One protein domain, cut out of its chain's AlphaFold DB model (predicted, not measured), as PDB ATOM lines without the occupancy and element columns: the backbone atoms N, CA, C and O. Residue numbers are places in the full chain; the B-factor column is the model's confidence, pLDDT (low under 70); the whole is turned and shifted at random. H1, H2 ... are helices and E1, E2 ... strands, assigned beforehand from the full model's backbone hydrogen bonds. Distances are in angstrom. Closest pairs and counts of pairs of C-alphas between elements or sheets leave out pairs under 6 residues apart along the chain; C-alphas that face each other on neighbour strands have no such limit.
ATOM      1  N   ILE A  58     146.301 319.739 208.469       84.25
ATOM      2  CA  ILE A  58     147.559 319.010 208.556       84.25
ATOM      3  C   ILE A  58     148.548 319.875 209.307       84.25
ATOM      4  O   ILE A  58     148.676 321.069 209.038       84.25
ATOM      5  N   THR A  59     149.266 319.253 210.235       86.00
ATOM      6  CA  THR A  59     150.334 319.904 210.987       86.00
ATOM      7  C   THR A  59     151.677 319.627 210.319       86.00
ATOM      8  O   THR A  59     151.999 318.480 210.004       86.00
ATOM      9  N   PHE A  60     152.482 320.665 210.127       83.12
ATOM     10  CA  PHE A  60     153.846 320.586 209.606       83.12
ATOM     11  C   PHE A  60     154.774 321.473 210.438       83.12
ATOM     12  O   PHE A  60     154.318 322.353 211.160       83.12
ATOM     13  N   SER A  61     156.084 321.236 210.378       79.25
ATOM     14  CA  SER A  61     157.051 321.968 211.199       79.25
ATOM     15  C   SER A  61     158.023 322.780 210.354       79.25
ATOM     16  O   SER A  61     158.652 322.224 209.454       79.25
ATOM     17  N   ILE A  62     158.214 324.052 210.708       80.88
ATOM     18  CA  ILE A  62     159.329 324.878 210.228       80.88
ATOM     19  C   ILE A  62     160.247 325.165 211.422       80.88
ATOM     20  O   ILE A  62     159.872 325.866 212.365       80.88
ATOM     21  N   GLY A  63     161.452 324.587 211.416       80.31
ATOM     22  CA  GLY A  63     162.358 324.648 212.566       80.31
ATOM     23  C   GLY A  63     161.728 324.021 213.815       80.31
ATOM     24  O   GLY A  63     161.353 322.852 213.804       80.31
ATOM     25  N   SER A  64     161.604 324.798 214.895       81.38
ATOM     26  CA  SER A  64     160.968 324.376 216.152       81.38
ATOM     27  C   SER A  64     159.476 324.719 216.252       81.38
ATOM     28  O   SER A  64     158.882 324.518 217.311       81.38
ATOM     29  N   HIS A  65     158.871 325.277 215.202       82.50
ATOM     30  CA  HIS A  65     157.476 325.715 215.216       82.50
ATOM     31  C   HIS A  65     156.586 324.733 214.463       82.50
ATOM     32  O   HIS A  65     156.865 324.404 213.311       82.50
ATOM     33  N   ALA A  66     155.510 324.293 215.112       85.19
ATOM     34  CA  ALA A  66     154.429 323.560 214.469       85.19
ATOM     35  C   ALA A  66     153.417 324.555 213.889       85.19
ATOM     36  O   ALA A  66     152.970 325.467 214.584       85.19
ATOM     37  N   LEU A  67     153.093 324.370 212.618       88.50
ATOM     38  CA  LEU A  67     152.148 325.152 211.838       88.50
ATOM     39  C   LEU A  67     151.070 324.227 211.285       88.50
ATOM     40  O   LEU A  67     151.261 323.017 211.174       88.50
ATOM     41  N   GLU A  68     149.942 324.808 210.918       87.81
ATOM     42  CA  GLU A  68     148.766 324.103 210.431       87.81
ATOM     43  C   GLU A  68     148.311 324.663 209.085       87.81
ATOM     44  O   GLU A  68     148.281 325.879 208.861       87.81
ATOM     45  N   ALA A  69     147.928 323.752 208.196       88.06
ATOM     46  CA  ALA A  69     147.396 324.052 206.877       88.06
ATOM     47  C   ALA A  69     146.103 323.274 206.618       88.06
ATOM     48  O   ALA A  69     145.996 322.104 206.979       88.06
ATOM     49  N   TYR A  70     145.145 323.908 205.954       88.56
ATOM     50  CA  TYR A  70     143.978 323.276 205.354       88.56
ATOM     51  C   TYR A  70     144.362 322.539 204.072       88.56
ATOM     52  O   TYR A  70     145.319 322.898 203.392       88.56
ATOM     53  N   GLU A  71     143.586 321.529 203.693       84.69
ATOM     54  CA  GLU A  71     143.715 320.930 202.365       84.69
ATOM     55  C   GLU A  71     143.386 321.966 201.263       84.69
ATOM     56  O   GLU A  71     142.330 322.609 201.314       84.69
ATOM     57  N   PRO A  72     144.274 322.178 200.272       83.44
ATOM     58  CA  PRO A  72     144.067 323.164 199.225       83.44
ATOM     59  C   PRO A  72     143.007 322.693 198.237       83.44
ATOM     60  O   PRO A  72     142.898 321.512 197.904       83.44
ATOM     61  N   THR A  73     142.284 323.647 197.656       84.00
ATOM     62  CA  THR A  73     141.449 323.338 196.495       84.00
ATOM     63  C   THR A  73     142.323 323.027 195.278       84.00
ATOM     64  O   THR A  73     143.444 323.528 195.133       84.00
ATOM     65  N   ARG A  74     141.778 322.257 194.328       78.12
ATOM     66  CA  ARG A  74     142.446 321.998 193.043       78.12
ATOM     67  C   ARG A  74     142.778 323.295 192.290       78.12
ATOM     68  O   ARG A  74     143.815 323.362 191.638       78.12
ATOM     69  N   GLY A  75     141.923 324.316 192.395       79.38
ATOM     70  CA  GLY A  75     142.147 325.630 191.786       79.38
ATOM     71  C   GLY A  75     143.356 326.348 192.385       79.38
ATOM     72  O   GLY A  75     144.241 326.768 191.645       79.38
ATOM     73  N   SER A  76     143.447 326.402 193.717       82.00
ATOM     74  CA  SER A  76     144.586 327.003 194.429       82.00
ATOM     75  C   SER A  76     145.911 326.332 194.053       82.00
ATOM     76  O   SER A  76     146.912 327.012 193.839       82.00
ATOM     77  N   MET A  77     145.905 325.005 193.902       81.25
ATOM     78  CA  MET A  77     147.086 324.257 193.470       81.25
ATOM     79  C   MET A  77     147.503 324.607 192.033       81.25
ATOM     80  O   MET A  77     148.685 324.797 191.767       81.25
ATOM     81  N   LEU A  78     146.552 324.749 191.103       79.88
ATOM     82  CA  LEU A  78     146.846 325.143 189.717       79.88
ATOM     83  C   LEU A  78     147.424 326.562 189.614       79.88
ATOM     84  O   LEU A  78     148.302 326.801 188.786       79.88
ATOM     85  N   VAL A  79     146.963 327.491 190.455       82.00
ATOM     86  CA  VAL A  79     147.523 328.851 190.522       82.00
ATOM     87  C   VAL A  79     148.976 328.808 190.994       82.00
ATOM     88  O   VAL A  79     149.841 329.393 190.341       82.00
ATOM     89  N   LEU A  80     149.261 328.043 192.055       83.94
ATOM     90  CA  LEU A  80     150.626 327.819 192.538       83.94
ATOM     91  C   LEU A  80     151.521 327.181 191.460       83.94
ATOM     92  O   LEU A  80     152.678 327.553 191.294       83.94
ATOM     93  N   MET A  81     151.002 326.239 190.672       78.75
ATOM     94  CA  MET A  81     151.757 325.677 189.547       78.75
ATOM     95  C   MET A  81     152.109 326.722 188.488       78.75
ATOM     96  O   MET A  81     153.222 326.718 187.958       78.75
ATOM     97  N   GLY A  82     151.145 327.580 188.145       79.56
ATOM     98  CA  GLY A  82     151.340 328.652 187.175       79.56
ATOM     99  C   GLY A  82     152.438 329.609 187.625       79.56
ATOM    100  O   GLY A  82     153.323 329.941 186.829       79.56
ATOM    101  N   SER A  83     152.433 329.964 188.913       82.50
ATOM    102  CA  SER A  83     153.444 330.837 189.501       82.50
ATOM    103  C   SER A  83     154.815 330.181 189.585       82.50
ATOM    104  O   SER A  83     155.801 330.862 189.373       82.50
ATOM    105  N   LEU A  84     154.915 328.867 189.806       79.25
ATOM    106  CA  LEU A  84     156.197 328.146 189.814       79.25
ATOM    107  C   LEU A  84     156.691 327.742 188.408       79.25
ATOM    108  O   LEU A  84     157.709 327.053 188.262       79.25
ATOM    109  N   SER A  85     155.978 328.122 187.345       79.75
ATOM    110  CA  SER A  85     156.362 327.780 185.976       79.75
ATOM    111  C   SER A  85     157.629 328.525 185.536       79.75
ATOM    112  O   SER A  85     157.927 329.628 185.978       79.75
ATOM    113  N   ARG A  86     158.381 327.957 184.584       69.25
ATOM    114  CA  ARG A  86     159.629 328.568 184.071       69.25
ATOM    115  C   ARG A  86     159.458 329.937 183.423       69.25
ATOM    116  O   ARG A  86     160.453 330.621 183.213       69.25
ATOM    117  N   ASN A  87     158.234 330.257 183.025       78.19
ATOM    118  CA  ASN A  87     157.911 331.502 182.348       78.19
ATOM    119  C   ASN A  87     157.402 332.563 183.331       78.19
ATOM    120  O   ASN A  87     157.205 333.699 182.915       78.19
ATOM    121  N   ALA A  88     157.171 332.196 184.595       77.62
ATOM    122  CA  ALA A  88     156.734 333.119 185.623       77.62
ATOM    123  C   ALA A  88     157.892 334.027 186.035       77.62
ATOM    124  O   ALA A  88     159.020 333.565 186.250       77.62
ATOM    125  N   THR A  89     157.606 335.319 186.151       82.50
ATOM    126  CA  THR A  89     158.565 336.265 186.715       82.50
ATOM    127  C   THR A  89     158.774 335.978 188.203       82.50
ATOM    128  O   THR A  89     157.984 335.280 188.837       82.50
ATOM    129  N   GLU A  90     159.843 336.517 188.781       72.81
ATOM    130  CA  GLU A  90     160.082 336.451 190.229       72.81
ATOM    131  C   GLU A  90     158.910 337.058 191.019       72.81
ATOM    132  O   GLU A  90     158.452 336.496 192.010       72.81
ATOM    133  N   PHE A  91     158.337 338.147 190.504       74.12
ATOM    134  CA  PHE A  91     157.145 338.769 191.069       74.12
ATOM    135  C   PHE A  91     155.915 337.847 191.021       74.12
ATOM    136  O   PHE A  91     155.187 337.735 192.008       74.12
ATOM    137  N   ASP A  92     155.696 337.140 189.907       77.06
ATOM    138  CA  ASP A  92     154.601 336.165 189.783       77.06
ATOM    139  C   ASP A  92     154.786 334.984 190.741       77.06
ATOM    140  O   ASP A  92     153.820 334.525 191.353       77.06
ATOM    141  N   GLN A  93     156.026 334.508 190.893       76.94
ATOM    142  CA  GLN A  93     156.390 333.433 191.818       76.94
ATOM    143  C   GLN A  93     156.043 333.815 193.257       76.94
ATOM    144  O   GLN A  93     155.311 333.078 193.920       76.94
ATOM    145  N   ILE A  94     156.500 334.986 193.708       78.81
ATOM    146  CA  ILE A  94     156.242 335.495 195.060       78.81
ATOM    147  C   ILE A  94     154.737 335.645 195.297       78.81
ATOM    148  O   ILE A  94     154.211 335.106 196.271       78.81
ATOM    149  N   ASN A  95     154.017 336.307 194.389       80.94
ATOM    150  CA  ASN A  95     152.578 336.519 194.556       80.94
ATOM    151  C   ASN A  95     151.782 335.214 194.553       80.94
ATOM    152  O   ASN A  95     150.842 335.073 195.333       80.94
ATOM    153  N   GLY A  96     152.151 334.243 193.717       83.62
ATOM    154  CA  GLY A  96     151.481 332.947 193.704       83.62
ATOM    155  C   GLY A  96     151.745 332.130 194.966       83.62
ATOM    156  O   GLY A  96     150.817 331.525 195.500       83.62
ATOM    157  N   ILE A  97     152.974 332.166 195.491       82.62
ATOM    158  CA  ILE A  97     153.336 331.513 196.757       82.62
ATOM    159  C   ILE A  97     152.573 332.145 197.928       82.62
ATOM    160  O   ILE A  97     151.935 331.438 198.710       82.62
ATOM    161  N   LEU A  98     152.589 333.476 198.035       83.00
ATOM    162  CA  LEU A  98     151.880 334.204 199.090       83.00
ATOM    163  C   LEU A  98     150.366 334.020 198.985       83.00
ATOM    164  O   LEU A  98     149.701 333.779 199.993       83.00
ATOM    165  N   GLY A  99     149.826 334.085 197.767       84.94
ATOM    166  CA  GLY A  99     148.418 333.837 197.484       84.94
ATOM    167  C   GLY A  99     148.004 332.440 197.932       84.94
ATOM    168  O   GLY A  99     147.030 332.303 198.673       84.94
ATOM    169  N   PHE A 100     148.795 331.424 197.585       86.94
ATOM    170  CA  PHE A 100     148.570 330.045 198.008       86.94
ATOM    171  C   PHE A 100     148.567 329.904 199.533       86.94
ATOM    172  O   PHE A 100     147.591 329.418 200.108       86.94
ATOM    173  N   PHE A 101     149.607 330.393 200.212       85.56
ATOM    174  CA  PHE A 101     149.674 330.330 201.672       85.56
ATOM    175  C   PHE A 101     148.544 331.104 202.349       85.56
ATOM    176  O   PHE A 101     148.049 330.671 203.388       85.56
ATOM    177  N   SER A 102     148.075 332.204 201.752       83.94
ATOM    178  CA  SER A 102     146.948 332.970 202.286       83.94
ATOM    179  C   SER A 102     145.646 332.169 202.343       83.94
ATOM    180  O   SER A 102     144.817 332.457 203.203       83.94
ATOM    181  N   THR A 103     145.481 331.195 201.439       84.88
ATOM    182  CA  THR A 103     144.285 330.347 201.330       84.88
ATOM    183  C   THR A 103     144.407 329.072 202.163       84.88
ATOM    184  O   THR A 103     143.408 328.491 202.575       84.88
ATOM    185  N   VAL A 104     145.638 328.601 202.356       87.31
ATOM    186  CA  VAL A 104     145.928 327.246 202.830       87.31
ATOM    187  C   VAL A 104     146.372 327.225 204.286       87.31
ATOM    188  O   VAL A 104     146.137 326.237 204.962       87.31
ATOM    189  N   LEU A 105     146.976 328.288 204.815       89.06
ATOM    190  CA  LEU A 105     147.396 328.323 206.217       89.06
ATOM    191  C   LEU A 105     146.262 328.736 207.154       89.06
ATOM    192  O   LEU A 105     145.454 329.607 206.829       89.06
ATOM    193  N   THR A 106     146.257 328.168 208.364       88.12
ATOM    194  CA  THR A 106     145.405 328.680 209.447       88.12
ATOM    195  C   THR A 106     145.803 330.117 209.804       88.12
ATOM    196  O   THR A 106     146.958 330.500 209.589       88.12
ATOM    197  N   PRO A 107     144.906 330.933 210.392       87.56
ATOM    198  CA  PRO A 107     145.217 332.327 210.724       87.56
ATOM    199  C   PRO A 107     146.491 332.496 211.565       87.56
ATOM    200  O   PRO A 107     147.299 333.382 211.296       87.56
ATOM    201  N   ILE A 108     146.711 331.598 212.533       86.44
ATOM    202  CA  ILE A 108     147.907 331.589 213.392       86.44
ATOM    203  C   ILE A 108     149.164 331.291 212.567       86.44
ATOM    204  O   ILE A 108     150.181 331.974 212.696       86.44
ATOM    205  N   SER A 109     149.093 330.287 211.694       88.38
ATOM    206  CA  SER A 109     150.227 329.872 210.864       88.38
ATOM    207  C   SER A 109     150.573 330.912 209.803       88.38
ATOM    208  O   SER A 109     151.743 331.128 209.500       88.38
ATOM    209  N   LYS A 110     149.552 331.595 209.276       88.19
ATOM    210  CA  LYS A 110     149.691 332.714 208.347       88.19
ATOM    211  C   LYS A 110     150.403 333.892 209.009       88.19
ATOM    212  O   LYS A 110     151.352 334.407 208.431       88.19
ATOM    213  N   ASP A 111     149.990 334.291 210.212       87.88
ATOM    214  CA  ASP A 111     150.654 335.370 210.960       87.88
ATOM    215  C   ASP A 111     152.125 335.032 211.246       87.88
ATOM    216  O   ASP A 111     153.014 335.858 211.043       87.88
ATOM    217  N   TRP A 112     152.413 333.783 211.627       88.69
ATOM    218  CA  TRP A 112     153.793 333.329 211.789       88.69
ATOM    219  C   TRP A 112     154.596 333.438 210.484       88.69
ATOM    220  O   TRP A 112     155.725 333.927 210.508       88.69
ATOM    221  N   LEU A 113     154.015 333.024 209.349       84.50
ATOM    222  CA  LEU A 113     154.672 333.083 208.043       84.50
ATOM    223  C   LEU A 113     155.007 334.522 207.637       84.50
ATOM    224  O   LEU A 113     156.130 334.786 207.219       84.50
ATOM    225  N   TRP A 114     154.068 335.456 207.804       86.19
ATOM    226  CA  TRP A 114     154.307 336.871 207.511       86.19
ATOM    227  C   TRP A 114     155.457 337.430 208.344       86.19
ATOM    228  O   TRP A 114     156.390 338.015 207.797       86.19
ATOM    229  N   ARG A 115     155.469 337.136 209.648       87.44
ATOM    230  CA  ARG A 115     156.576 337.526 210.532       87.44
ATOM    231  C   ARG A 115     157.902 336.868 210.175       87.44
ATOM    232  O   ARG A 115     158.934 337.397 210.564       87.44
ATOM    233  N   TYR A 116     157.891 335.695 209.543       83.94
ATOM    234  CA  TYR A 116     159.096 335.015 209.064       83.94
ATOM    235  C   TYR A 116     159.640 335.672 207.788       83.94
ATOM    236  O   TYR A 116     160.846 335.870 207.679       83.94
ATOM    237  N   ILE A 117     158.758 336.068 206.867       83.44
ATOM    238  CA  ILE A 117     159.116 336.748 205.612       83.44
ATOM    239  C   ILE A 117     159.700 338.142 205.871       83.44
ATOM    240  O   ILE A 117     160.615 338.568 205.177       83.44
ATOM    241  N   GLU A 118     159.222 338.844 206.898       85.94
ATOM    242  CA  GLU A 118     159.745 340.162 207.285       85.94
ATOM    243  C   GLU A 118     161.124 340.110 207.965       85.94
ATOM    244  O   GLU A 118     161.712 341.156 208.261       85.94
ATOM    245  N   ARG A 119     161.663 338.916 208.251       84.12
ATOM    246  CA  ARG A 119     162.948 338.805 208.942       84.12
ATOM    247  C   ARG A 119     164.127 339.102 208.012       84.12
ATOM    248  O   ARG A 119     164.111 338.718 206.846       84.12
ATOM    249  N   PRO A 120     165.213 339.694 208.540       80.56
ATOM    250  CA  PRO A 120     166.425 339.946 207.760       80.56
ATOM    251  C   PRO A 120     167.166 338.664 207.335       80.56
ATOM    252  O   PRO A 120     168.008 338.726 206.447       80.56
ATOM    253  N   ASP A 121     166.883 337.525 207.971       81.69
ATOM    254  CA  ASP A 121     167.453 336.202 207.687       81.69
ATOM    255  C   ASP A 121     166.498 335.290 206.899       81.69
ATOM    256  O   ASP A 121     166.639 334.067 206.925       81.69
ATOM    257  N   PHE A 122     165.519 335.875 206.209       80.12
ATOM    258  CA  PHE A 122     164.568 335.141 205.387       80.12
ATOM    259  C   PHE A 122     165.267 334.297 204.302       80.12
ATOM    260  O   PHE A 122     166.039 334.808 203.491       80.12
ATOM    261  N   ASP A 123     164.957 332.996 204.278       77.44
ATOM    262  CA  ASP A 123     165.397 332.057 203.240       77.44
ATOM    263  C   ASP A 123     164.195 331.545 202.434       77.44
ATOM    264  O   ASP A 123     163.345 330.803 202.942       77.44
ATOM    265  N   GLU A 124     164.153 331.915 201.153       74.94
ATOM    266  CA  GLU A 124     163.140 331.488 200.181       74.94
ATOM    267  C   GLU A 124     163.124 329.973 199.961       74.94
ATOM    268  O   GLU A 124     162.073 329.398 199.669       74.94
ATOM    269  N   ASN A 125     164.268 329.295 200.119       78.19
ATOM    270  CA  ASN A 125     164.333 327.850 199.921       78.19
ATOM    271  C   ASN A 125     163.501 327.111 200.975       78.19
ATOM    272  O   ASN A 125     162.888 326.100 200.652       78.19
ATOM    273  N   ILE A 126     163.383 327.659 202.190       80.00
ATOM    274  CA  ILE A 126     162.540 327.083 203.245       80.00
ATOM    275  C   ILE A 126     161.060 327.115 202.837       80.00
ATOM    276  O   ILE A 126     160.345 326.141 203.067       80.00
ATOM    277  N   LEU A 127     160.588 328.189 202.193       78.25
ATOM    278  CA  LEU A 127     159.206 328.251 201.697       78.25
ATOM    279  C   LEU A 127     158.950 327.216 200.601       78.25
ATOM    280  O   LEU A 127     157.899 326.575 200.592       78.25
ATOM    281  N   MET A 128     159.915 327.036 199.701       77.06
ATOM    282  CA  MET A 128     159.829 326.040 198.635       77.06
ATOM    283  C   MET A 128     159.829 324.611 199.181       77.06
ATOM    284  O   MET A 128     158.991 323.809 198.771       77.06
ATOM    285  N   ASP A 129     160.682 324.313 200.161       80.06
ATOM    286  CA  ASP A 129     160.715 323.013 200.836       80.06
ATOM    287  C   ASP A 129     159.388 322.718 201.556       80.06
ATOM    288  O   ASP A 129     158.895 321.589 201.538       80.06
ATOM    289  N   VAL A 130     158.768 323.739 202.158       80.88
ATOM    290  CA  VAL A 130     157.446 323.629 202.790       80.88
ATOM    291  C   VAL A 130     156.366 323.341 201.753       80.88
ATOM    292  O   VAL A 130     155.555 322.440 201.962       80.88
ATOM    293  N   ILE A 131     156.364 324.056 200.624       78.62
ATOM    294  CA  ILE A 131     155.437 323.802 199.511       78.62
ATOM    295  C   ILE A 131     155.587 322.367 199.002       78.62
ATOM    296  O   ILE A 131     154.587 321.675 198.816       78.62
ATOM    297  N   GLU A 132     156.820 321.898 198.816       77.50
ATOM    298  CA  GLU A 132     157.109 320.531 198.379       77.50
ATOM    299  C   GLU A 132     156.646 319.486 199.397       77.50
ATOM    300  O   GLU A 132     155.998 318.504 199.025       77.50
ATOM    301  N   GLY A 133     156.915 319.711 200.684       78.00
ATOM    302  CA  GLY A 133     156.476 318.833 201.767       78.00
ATOM    303  C   GLY A 133     154.953 318.745 201.874       78.00
ATOM    304  O   GLY A 133     154.399 317.653 202.019       78.00
ATOM    305  N   LEU A 134     154.270 319.881 201.742       79.50
ATOM    306  CA  LEU A 134     152.813 319.958 201.766       79.50
ATOM    307  C   LEU A 134     152.186 319.302 200.528       79.50
ATOM    308  O   LEU A 134     151.290 318.468 200.657       79.50
ATOM    309  N   ALA A 135     152.701 319.587 199.330       75.94
ATOM    310  CA  ALA A 135     152.226 318.960 198.098       75.94
ATOM    311  C   ALA A 135     152.406 317.437 198.115       75.94
ATOM    312  O   ALA A 135     151.521 316.706 197.672       75.94
ATOM    313  N   LYS A 136     153.516 316.946 198.677       77.94
ATOM    314  CA  LYS A 136     153.738 315.516 198.904       77.94
ATOM    315  C   LYS A 136     152.682 314.900 199.811       77.94
ATOM    316  O   LYS A 136     152.158 313.829 199.502       77.94
ATOM    317  N   HIS A 137     152.354 315.575 200.908       78.12
ATOM    318  CA  HIS A 137     151.331 315.104 201.834       78.12
ATOM    319  C   HIS A 137     149.950 315.014 201.169       78.12
ATOM    320  O   HIS A 137     149.227 314.047 201.379       78.12
ATOM    321  N   TRP A 138     149.613 315.972 200.305       76.94
ATOM    322  CA  TRP A 138     148.356 315.974 199.548       76.94
ATOM    323  C   TRP A 138     148.368 315.103 198.288       76.94
ATOM    324  O   TRP A 138     147.436 315.177 197.490       76.94
ATOM    325  N   HIS A 139     149.413 314.297 198.072       70.50
ATOM    326  CA  HIS A 139     149.590 313.501 196.850       70.50
ATOM    327  C   HIS A 139     149.522 314.339 195.556       70.50
ATOM    328  O   HIS A 139     149.142 313.852 194.494       70.50
ATOM    329  N   ALA A 140     149.922 315.606 195.641       65.69
ATOM    330  CA  ALA A 140     149.945 316.578 194.554       65.69
ATOM    331  C   ALA A 140     151.345 316.713 193.923       65.69
ATOM    332  O   ALA A 140     151.622 317.691 193.236       65.69
ATOM    333  N   GLU A 141     152.245 315.748 194.136       65.62
ATOM    334  CA  GLU A 141     153.630 315.801 193.635       65.62
ATOM    335  C   GLU A 141     153.706 315.954 192.107       65.62
ATOM    336  O   GLU A 141     154.578 316.655 191.597       65.62
ATOM    337  N   ASP A 142     152.764 315.349 191.379       63.47
ATOM    338  CA  ASP A 142     152.672 315.441 189.916       63.47
ATOM    339  C   ASP A 142     152.358 316.860 189.420       63.47
ATOM    340  O   ASP A 142     152.574 317.176 188.247       63.47
ATOM    341  N   LEU A 143     151.839 317.705 190.310       62.34
ATOM    342  CA  LEU A 143     151.488 319.088 190.034       62.34
ATOM    343  C   LEU A 143     152.689 320.014 190.248       62.34
ATOM    344  O   LEU A 143     152.803 321.028 189.574       62.34
ATOM    345  N   LEU A 144     153.656 319.684 191.101       63.94
ATOM    346  CA  LEU A 144     154.812 320.563 191.246       63.94
ATOM    347  C   LEU A 144     155.746 320.465 190.030       63.94
ATOM    348  O   LEU A 144     156.015 319.369 189.521       63.94
ATOM    349  N   PRO A 145     156.294 321.595 189.544       61.06
ATOM    350  CA  PRO A 145     157.330 321.540 188.532       61.06
ATOM    351  C   PRO A 145     158.506 320.767 189.125       61.06
ATOM    352  O   PRO A 145     159.164 321.256 190.037       61.06
ATOM    353  N   LYS A 146     158.767 319.549 188.618       59.12
ATOM    354  CA  LYS A 146     159.911 318.726 189.046       59.12
ATOM    355  C   LYS A 146     161.127 319.625 189.130       59.12
ATOM    356  O   LYS A 146     161.565 320.105 188.080       59.12
ATOM    357  N   ASN A 147     161.636 319.835 190.344       47.22
ATOM    358  CA  ASN A 147     162.813 320.635 190.636       47.22
ATOM    359  C   ASN A 147     163.926 320.285 189.638       47.22
ATOM    360  O   ASN A 147     164.680 319.328 189.784       47.22
ATOM    361  N   GLN A 148     164.000 321.056 188.552       46.44
ATOM    362  CA  GLN A 148     165.109 321.048 187.609       46.44
ATOM    363  C   GLN A 148     166.125 322.118 188.025       46.44
ATOM    364  O   GLN A 148     166.931 322.557 187.197       46.44
ATOM    365  N   LYS A 149     166.161 322.486 189.317       47.59
ATOM    366  CA  LYS A 149     167.408 322.877 189.977       47.59
ATOM    367  C   LYS A 149     168.330 321.661 189.927       47.59
ATOM    368  O   LYS A 149     168.289 320.788 190.778       47.59
ATOM    369  N   ASN A 150     168.983 321.536 188.770       47.72
ATOM    370  CA  ASN A 150     170.261 320.884 188.507       47.72
ATOM    371  C   ASN A 150     170.511 320.708 187.014       47.72
ATOM    372  O   ASN A 150     171.093 319.722 186.596       47.72
ATOM    373  N   ARG A 151     170.153 321.666 186.149       50.66
ATOM    374  CA  ARG A 151     170.787 321.696 184.815       50.66
ATOM    375  C   ARG A 151     172.279 322.032 184.940       50.66
ATOM    376  O   ARG A 151     173.082 321.475 184.196       50.66
ATOM    377  N   ALA A 152     172.644 322.884 185.902       50.91
ATOM    378  CA  ALA A 152     174.027 323.186 186.265       50.91
ATOM    379  C   ALA A 152     174.703 321.992 186.965       50.91
ATOM    380  O   ALA A 152     175.717 321.514 186.456       50.91
ATOM    381  N   ASP A 153     174.100 321.405 188.004       49.78
ATOM    382  CA  ASP A 153     174.730 320.249 188.661       49.78
ATOM    383  C   ASP A 153     174.627 318.953 187.850       49.78
ATOM    384  O   ASP A 153     175.521 318.129 187.957       49.78
ATOM    385  N   ARG A 154     173.633 318.752 186.966       55.12
ATOM    386  CA  ARG A 154     173.662 317.636 185.991       55.12
ATOM    387  C   ARG A 154     174.789 317.827 184.986       55.12
ATOM    388  O   ARG A 154     175.407 316.845 184.596       55.12
ATOM    389  N   ARG A 155     175.102 319.066 184.581       57.53
ATOM    390  CA  ARG A 155     176.285 319.360 183.752       57.53
ATOM    391  C   ARG A 155     177.585 319.148 184.537       57.53
ATOM    392  O   ARG A 155     178.547 318.643 183.963       57.53
ATOM    393  N   ALA A 156     177.619 319.477 185.829       57.84
ATOM    394  CA  ALA A 156     178.773 319.229 186.696       57.84
ATOM    395  C   ALA A 156     178.967 317.729 187.004       57.84
ATOM    396  O   ALA A 156     180.090 317.230 186.953       57.84
TER     397      ALA A 156
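What this domain is: This is residues 58 to 156 of the 164 residues of an uncharacterized protein of Rhodococcus sp. 15-2388-1-1a (UniProt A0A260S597). A compact body has a two-stranded hairpin, E1 and E2, on one side and a hairpin of two helices lying side by side, H1 and H2, on the other; H3 packs on E2 and H4 packs on E1. From this body a thin tail, residues 149 to 156, sticks out and ends in the short helix H5. The printed part has 99 residues with two named strands and five named helices, in the order E1, E2, H1, H2, H3, H4, H5; the sheet, E1 - E2, is antiparallel and the class is mostly helix. The whole is compact, with a radius of gyration of the C-alphas of 13.7 A and spans of 42 by 33 by 23 A.

Where its parts are: E1 is residues 58 to 62, 13.3 A long, beginning with C-alpha 58 at (147.559, 319.010, 208.556). E2 is residues 65 to 70, 16.9 A long. H1 is residues 74 to 83, 14.5 A long, and H2, the longest helix, is residues 90 to 104, 21.1 A from C-alpha 90 at (160.082, 336.451, 190.229) to C-alpha 104. H3 is residues 107 to 117, 15.5 A long; H4 is residues 124 to 137, 20.3 A long. H5 is residues 151 to 156, 8.6 A long, ending with C-alpha 156 at (178.773, 319.229, 186.696).

How they stand to each other: E1 and E2 form an antiparallel hairpin, their directions at 144 degrees; N 60 and O 67, 2.8 A apart, and N 62 and O 65, 3.0 A apart, are within hydrogen-bond range. The closest C-alphas of E2 and H3 are those of Leu 67 and Ser 109, 5.2 A apart. Those of E1 and H4 are Ile 62 and Val 130, 7.8 A apart. Those of E2 and H2 are Tyr 70 and Val 104, 5.1 A apart. H2 and H3 are close but not clearly touching, closest at the C-alphas of Ser 102 and Lys 110, 6.7 A apart. H2 and H4 are near each other, with 8 pairs of C-alphas within 10 A. H1 and H2 touch as a helical hairpin, running opposite ways at a shallow tilt of 20 degrees, with the C-alphas of Ser 83 and Gln 93 the closest, 4.6 A apart. H1 is apart from H3 and H4, and H3 is apart from H4. H5 is apart from the other named elements. In H1, H2, H3, H4 and H5 every O i to N i+4 pair is within hydrogen-bond range.

The domain as a whole: The two C-alphas farthest apart, those of Pro 107 and Ala 156, are 43.3 A apart. Without the stretches that stand free, residues 118 to 123 and 149 to 156, the body spans 33 by 26 by 22 A. The printed part has no cut. The link from H4 to H5, 13 residues, is long. The mean pLDDT of the printed part is 77.4; residue 86 and residues 140 to 156 are under 70.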